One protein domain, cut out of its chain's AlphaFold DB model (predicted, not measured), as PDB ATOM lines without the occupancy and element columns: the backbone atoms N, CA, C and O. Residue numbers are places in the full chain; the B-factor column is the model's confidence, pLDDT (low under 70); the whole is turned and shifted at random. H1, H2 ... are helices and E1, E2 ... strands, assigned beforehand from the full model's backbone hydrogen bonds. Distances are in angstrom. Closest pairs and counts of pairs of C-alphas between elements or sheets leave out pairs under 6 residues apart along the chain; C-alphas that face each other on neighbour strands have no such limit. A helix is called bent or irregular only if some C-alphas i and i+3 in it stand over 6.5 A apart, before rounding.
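Overview. This is residues 6 to 54 of the 73 residues of an uncharacterized protein of Bradyrhizobium sp. (UniProt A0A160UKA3). A small antiparallel hairpin of two strands, E1 and E2, is covered on one side by a single helix, H1, which packs on both strands and runs nearly along E2, in the same direction. A long stretch with no named element, residues 22 to 40, leads from E2 to H1, and a short pairing of its residues 26 to 27 with residues 20 to 21 ties it back to E2. The printed part has 49 residues, with two named strands and one named helix in the order E1, E2, H1; the sheet's order is E1 - E2, antiparallel. The class is mixed, helices and strands, with under half of the residues in named elements. The whole is compact, with a radius of gyration of the C-alphas of 10.1 A, and its outline is elongated, spanning 30 by 19 by 17 A.

Along the chain. The strand E2 holds residues 16 to 21 and measures 16.7 A from first to last C-alpha; it is the longest strand by residues. Its neighbour E1 holds residues 6 to 10 and measures 12.5 A, beginning at C-alpha 6 at (18.080, 14.046, 24.644). The helix H1 holds residues 41 to 52 and measures 16.5 A, from C-alpha 41 at (28.079, 14.156, 29.688) to C-alpha 52 at (18.059, 19.786, 17.890). H1 is not bent.

Arrangement. E1 and E2 are antiparallel neighbours and form a hairpin, with 142 degrees between their N-to-C directions. Among the C-alphas that face each other are those of Tyr 9 and Phe 17, 4.5 A apart. Backbone N 8 and O 18 are within hydrogen-bond range at 2.8 A, and so are N 6 and O 20 at 2.9 A. E2 and H1 have 8 pairs of C-alphas within 8 A; the closest are those of Val 19 and Ala 44, 5.8 A apart. E1 and H1 have 6 such pairs, the closest being the C-alphas of Val 6 and Ala 48, 5.8 A apart. The centre of H1 is 8.9 A from that of E2 and 10.2 A from that of E1. In H1 every O i to N i+4 pair is within hydrogen-bond range. Residues 26 to 27 pair with residues 20 to 21 of E2, antiparallel.

Size, cuts and confidence. The two C-alphas farthest apart are those of Lys 13 and Gly 54, 31.8 A, while the first and last printed C-alphas, those of Val 6 and Gly 54, are 13.7 A apart. The printed part has no cut. The link from E1 to E2, 5 residues, is tight, and the link from E2 to H1, 19 residues, is long. The mean pLDDT of the printed part is 85.0, and residues 12 to 13 are under 70.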
ATOM      1  N   VAL A   6      17.843  13.912  23.199       90.44
ATOM      2  CA  VAL A   6      18.080  14.046  24.644       90.44
ATOM      3  C   VAL A   6      19.294  13.241  25.080       90.44
ATOM      4  O   VAL A   6      19.635  12.223  24.486       90.44
ATOM      5  N   VAL A   7      19.934  13.675  26.161       90.06
ATOM      6  CA  VAL A   7      21.048  12.953  26.776       90.06
ATOM      7  C   VAL A   7      20.505  11.967  27.804       90.06
ATOM      8  O   VAL A   7      19.863  12.371  28.773       90.06
ATOM      9  N   ARG A   8      20.776  10.671  27.625       90.06
ATOM     10  CA  ARG A   8      20.430   9.625  28.594       90.06
ATOM     11  C   ARG A   8      21.679   9.007  29.196       90.06
ATOM     12  O   ARG A   8      22.622   8.661  28.495       90.06
ATOM     13  N   TYR A   9      21.676   8.848  30.512       86.12
ATOM     14  CA  TYR A   9      22.784   8.235  31.233       86.12
ATOM     15  C   TYR A   9      22.860   6.721  30.990       86.12
ATOM     16  O   TYR A   9      21.896   5.991  31.225       86.12
ATOM     17  N   GLU A  10      24.027   6.239  30.560       78.88
ATOM     18  CA  GLU A  10      24.339   4.824  30.345       78.88
ATOM     19  C   GLU A  10      24.937   4.211  31.611       78.88
ATOM     20  O   GLU A  10      26.130   3.933  31.665       78.88
ATOM     21  N   HIS A  11      24.090   3.958  32.607       73.44
ATOM     22  CA  HIS A  11      24.383   3.139  33.790       73.44
ATOM     23  C   HIS A  11      25.594   3.587  34.669       73.44
ATOM     24  O   HIS A  11      26.680   3.925  34.197       73.44
ATOM     25  N   PRO A  12      25.498   3.493  36.007       61.81
ATOM     26  CA  PRO A  12      26.514   4.039  36.917       61.81
ATOM     27  C   PRO A  12      27.935   3.466  36.799       61.81
ATOM     28  O   PRO A  12      28.874   4.064  37.315       61.81
ATOM     29  N   LYS A  13      28.135   2.328  36.121       64.62
ATOM     30  CA  LYS A  13      29.457   1.687  36.043       64.62
ATOM     31  C   LYS A  13      30.463   2.448  35.178       64.62
ATOM     32  O   LYS A  13      31.660   2.317  35.415       64.62
ATOM     33  N   ASN A  14      29.998   3.218  34.192       70.44
ATOM     34  CA  ASN A  14      30.876   3.713  33.129       70.44
ATOM     35  C   ASN A  14      30.942   5.244  33.066       70.44
ATOM     36  O   ASN A  14      31.830   5.774  32.402       70.44
ATOM     37  N   GLY A  15      30.011   5.956  33.718       80.12
ATOM     38  CA  GLY A  15      29.940   7.420  33.640       80.12
ATOM     39  C   GLY A  15      29.669   7.939  32.223       80.12
ATOM     40  O   GLY A  15      30.100   9.041  31.884       80.12
ATOM     41  N   ARG A  16      29.023   7.123  31.383       87.38
ATOM     42  CA  ARG A  16      28.815   7.384  29.957       87.38
ATOM     43  C   ARG A  16      27.372   7.767  29.661       87.38
ATOM     44  O   ARG A  16      26.485   7.553  30.482       87.38
ATOM     45  N   PHE A  17      27.155   8.351  28.493       90.25
ATOM     46  CA  PHE A  17      25.873   8.879  28.057       90.25
ATOM     47  C   PHE A  17      25.591   8.496  26.601       90.25
ATOM     48  O   PHE A  17      26.499   8.462  25.768       90.25
ATOM     49  N   THR A  18      24.319   8.243  26.309       90.12
ATOM     50  CA  THR A  18      23.767   8.083  24.964       90.12
ATOM     51  C   THR A  18      23.027   9.355  24.585       90.12
ATOM     52  O   THR A  18      22.293   9.905  25.405       90.12
ATOM     53  N   VAL A  19      23.144   9.786  23.335       90.62
ATOM     54  CA  VAL A  19      22.180  10.727  22.755       90.62
ATOM     55  C   VAL A  19      21.040   9.916  22.154       90.62
ATOM     56  O   VAL A  19      21.272   9.087  21.279       90.62
ATOM     57  N   LEU A  20      19.824  10.116  22.649       90.75
ATOM     58  CA  LEU A  20      18.619   9.437  22.186       90.75
ATOM     59  C   LEU A  20      17.799  10.353  21.301       90.75
ATOM     60  O   LEU A  20      17.533  11.492  21.675       90.75
ATOM     61  N   ASP A  21      17.335   9.810  20.188       88.88
ATOM     62  CA  ASP A  21      16.235  10.365  19.426       88.88
ATOM     63  C   ASP A  21      14.910   9.922  20.061       88.88
ATOM     64  O   ASP A  21      14.543   8.745  20.037       88.88
ATOM     65  N   THR A  22      14.185  10.868  20.657       85.00
ATOM     66  CA  THR A  22      12.905  10.581  21.327       85.00
ATOM     67  C   THR A  22      11.746  10.354  20.363       85.00
ATOM     68  O   THR A  22      10.704   9.863  20.793       85.00
ATOM     69  N   SER A  23      11.902  10.680  19.078       82.88
ATOM     70  CA  SER A  23      10.863  10.420  18.078       82.88
ATOM     71  C   SER A  23      10.698   8.919  17.807       82.88
ATOM     72  O   SER A  23       9.588   8.456  17.544       82.88
ATOM     73  N   ILE A  24      11.796   8.169  17.930       84.56
ATOM     74  CA  ILE A  24      11.884   6.733  17.641       84.56
ATOM     75  C   ILE A  24      12.367   5.894  18.835       84.56
ATOM     76  O   ILE A  24      12.481   4.679  18.706       84.56
ATOM     77  N   ASP A  25      12.641   6.523  19.982       84.50
ATOM     78  CA  ASP A  25      13.202   5.907  21.198       84.50
ATOM     79  C   ASP A  25      14.446   5.043  20.918       84.50
ATOM     80  O   ASP A  25      14.617   3.934  21.430       84.50
ATOM     81  N   GLN A  26      15.336   5.551  20.063       86.19
ATOM     82  CA  GLN A  26      16.583   4.882  19.690       86.19
ATOM     83  C   GLN A  26      17.786   5.809  19.856       86.19
ATOM     84  O   GLN A  26      17.633   7.032  19.866       86.19
ATOM     85  N   PRO A  27      19.007   5.258  19.998       87.50
ATOM     86  CA  PRO A  27      20.217   6.060  19.924       87.50
ATOM     87  C   PRO A  27      20.253   6.845  18.618       87.50
ATOM     88  O   PRO A  27      20.074   6.277  17.541       87.50
ATOM     89  N   ALA A  28      20.530   8.138  18.723       87.75
ATOM     90  CA  ALA A  28      20.828   8.954  17.566       87.75
ATOM     91  C   ALA A  28      22.049   8.372  16.844       87.75
ATOM     92  O   ALA A  28      22.965   7.844  17.481       87.75
ATOM     93  N   VAL A  29      22.061   8.457  15.518       87.25
ATOM     94  CA  VAL A  29      23.133   7.908  14.686       87.25
ATOM     95  C   VAL A  29      23.853   9.022  13.943       87.25
ATOM     96  O   VAL A  29      23.262  10.029  13.559       87.25
ATOM     97  N   THR A  30      25.154   8.851  13.747       82.88
ATOM     98  CA  THR A  30      25.941   9.683  12.835       82.88
ATOM     99  C   THR A  30      25.547   9.415  11.372       82.88
ATOM    100  O   THR A  30      24.856   8.430  11.098       82.88
ATOM    101  N   PRO A  31      25.998  10.230  10.395       78.44
ATOM    102  CA  PRO A  31      25.661  10.015   8.984       78.44
ATOM    103  C   PRO A  31      26.160   8.669   8.431       78.44
ATOM    104  O   PRO A  31      25.615   8.167   7.453       78.44
ATOM    105  N   ASP A  32      27.175   8.067   9.059       82.75
ATOM    106  CA  ASP A  32      27.683   6.719   8.767       82.75
ATOM    107  C   ASP A  32      26.902   5.587   9.466       82.75
ATOM    108  O   ASP A  32      27.261   4.420   9.330       82.75
ATOM    109  N   GLY A  33      25.840   5.905  10.214       82.31
ATOM    110  CA  GLY A  33      25.008   4.929  10.920       82.31
ATOM    111  C   GLY A  33      25.577   4.460  12.264       82.31
ATOM    112  O   GLY A  33      25.043   3.522  12.859       82.31
ATOM    113  N   THR A  34      26.644   5.084  12.773       86.06
ATOM    114  CA  THR A  34      27.203   4.747  14.088       86.06
ATOM    115  C   THR A  34      26.334   5.332  15.214       86.06
ATOM    116  O   THR A  34      26.086   6.536  15.219       86.06
ATOM    117  N   PRO A  35      25.933   4.538  16.228       87.00
ATOM    118  CA  PRO A  35      25.206   5.045  17.392       87.00
ATOM    119  C   PRO A  35      26.020   6.036  18.238       87.00
ATOM    120  O   PRO A  35      27.181   5.785  18.581       87.00
ATOM    121  N   LEU A  36      25.378   7.125  18.657       88.31
ATOM    122  CA  LEU A  36      25.899   8.153  19.561       88.31
ATOM    123  C   LEU A  36      25.830   7.689  21.028       88.31
ATOM    124  O   LEU A  36      25.124   8.259  21.859       88.31
ATOM    125  N   THR A  37      26.568   6.623  21.337       89.38
ATOM    126  CA  THR A  37      26.656   5.987  22.666       89.38
ATOM    127  C   THR A  37      28.033   6.170  23.291       89.38
ATOM    128  O   THR A  37      29.025   6.391  22.590       89.38
ATOM    129  N   GLY A  38      28.135   5.994  24.604       87.56
ATOM    130  CA  GLY A  38      29.421   5.944  25.290       87.56
ATOM    131  C   GLY A  38      30.110   7.298  25.482       87.56
ATOM    132  O   GLY A  38      31.318   7.338  25.723       87.56
ATOM    133  N   LEU A  39      29.366   8.395  25.360       86.44
ATOM    134  CA  LEU A  39      29.878   9.762  25.420       86.44
ATOM    135  C   LEU A  39      30.096  10.236  26.856       86.44
ATOM    136  O   LEU A  39      29.471   9.744  27.792       86.44
ATOM    137  N   SER A  40      30.964  11.232  27.040       87.81
ATOM    138  CA  SER A  40      30.946  12.015  28.278       87.81
ATOM    139  C   SER A  40      29.700  12.904  28.310       87.81
ATOM    140  O   SER A  40      29.168  13.252  27.256       87.81
ATOM    141  N   HIS A  41      29.262  13.306  29.508       85.12
ATOM    142  CA  HIS A  41      28.079  14.156  29.688       85.12
ATOM    143  C   HIS A  41      28.112  15.397  28.792       85.12
ATOM    144  O   HIS A  41      27.230  15.593  27.963       85.12
ATOM    145  N   SER A  42      29.195  16.172  28.885       86.44
ATOM    146  CA  SER A  42      29.353  17.419  28.137       86.44
ATOM    147  C   SER A  42      29.394  17.210  26.625       86.44
ATOM    148  O   SER A  42      28.928  18.059  25.876       86.44
ATOM    149  N   THR A  43      29.932  16.080  26.154       87.12
ATOM    150  CA  THR A  43      29.918  15.772  24.716       87.12
ATOM    151  C   THR A  43      28.514  15.393  24.262       87.12
ATOM    152  O   THR A  43      28.076  15.853  23.214       87.12
ATOM    153  N   ALA A  44      27.795  14.593  25.049       87.69
ATOM    154  CA  ALA A  44      26.428  14.206  24.729       87.69
ATOM    155  C   ALA A  44      25.484  15.419  24.683       87.69
ATOM    156  O   ALA A  44      24.669  15.503  23.769       87.69
ATOM    157  N   GLU A  45      25.626  16.376  25.606       89.81
ATOM    158  CA  GLU A  45      24.822  17.610  25.626       89.81
ATOM    159  C   GLU A  45      25.028  18.451  24.369       89.81
ATOM    160  O   GLU A  45      24.056  18.799  23.702       89.81
ATOM    161  N   VAL A  46      26.285  18.709  23.994       89.25
ATOM    162  CA  VAL A  46      26.613  19.481  22.784       89.25
ATOM    163  C   VAL A  46      26.084  18.788  21.528       89.25
ATOM    164  O   VAL A  46      25.531  19.439  20.644       89.25
ATOM    165  N   VAL A  47      26.221  17.462  21.443       88.44
ATOM    166  CA  VAL A  47      25.708  16.688  20.303       88.44
ATOM    167  C   VAL A  47      24.183  16.773  20.229       88.44
ATOM    168  O   VAL A  47      23.650  17.046  19.158       88.44
ATOM    169  N   ALA A  48      23.481  16.582  21.349       88.12
ATOM    170  CA  ALA A  48      22.025  16.684  21.395       88.12
ATOM    171  C   ALA A  48      21.539  18.098  21.031       88.12
ATOM    172  O   ALA A  48      20.577  18.242  20.280       88.12
ATOM    173  N   GLU A  49      22.209  19.146  21.516       88.44
ATOM    174  CA  GLU A  49      21.890  20.535  21.178       88.44
ATOM    175  C   GLU A  49      22.070  20.820  19.681       88.44
ATOM    176  O   GLU A  49      21.182  21.402  19.059       88.44
ATOM    177  N   ASN A  50      23.184  20.380  19.092       86.81
ATOM    178  CA  ASN A  50      23.455  20.549  17.663       86.81
ATOM    179  C   ASN A  50      22.413  19.829  16.801       86.81
ATOM    180  O   ASN A  50      21.855  20.429  15.884       86.81
ATOM    181  N   LEU A  51      22.082  18.585  17.151       85.81
ATOM    182  CA  LEU A  51      21.050  17.817  16.459       85.81
ATOM    183  C   LEU A  51      19.670  18.487  16.547       85.81
ATOM    184  O   LEU A  51      18.966  18.585  15.548       85.81
ATOM    185  N   ASN A  52      19.307  19.032  17.713       86.12
ATOM    186  CA  ASN A  52      18.059  19.786  17.890       86.12
ATOM    187  C   ASN A  52      18.020  21.101  17.088       86.12
ATOM    188  O   ASN A  52      16.937  21.613  16.804       86.12
ATOM    189  N   LYS A  53      19.179  21.661  16.719       86.62
ATOM    190  CA  LYS A  53      19.294  22.823  15.817       86.62
ATOM    191  C   LYS A  53      19.248  22.431  14.333       86.62
ATOM    192  O   LYS A  53      19.259  23.319  13.485       86.62
ATOM    193  N   GLY A  54      19.181  21.133  14.023       79.06
ATOM    194  CA  GLY A  54      19.264  20.608  12.661       79.06
ATOM    195  C   GLY A  54      20.687  20.580  12.102       79.06
ATOM    196  O   GLY A  54      20.860  20.443  10.892       79.06
TER     197      GLY A  54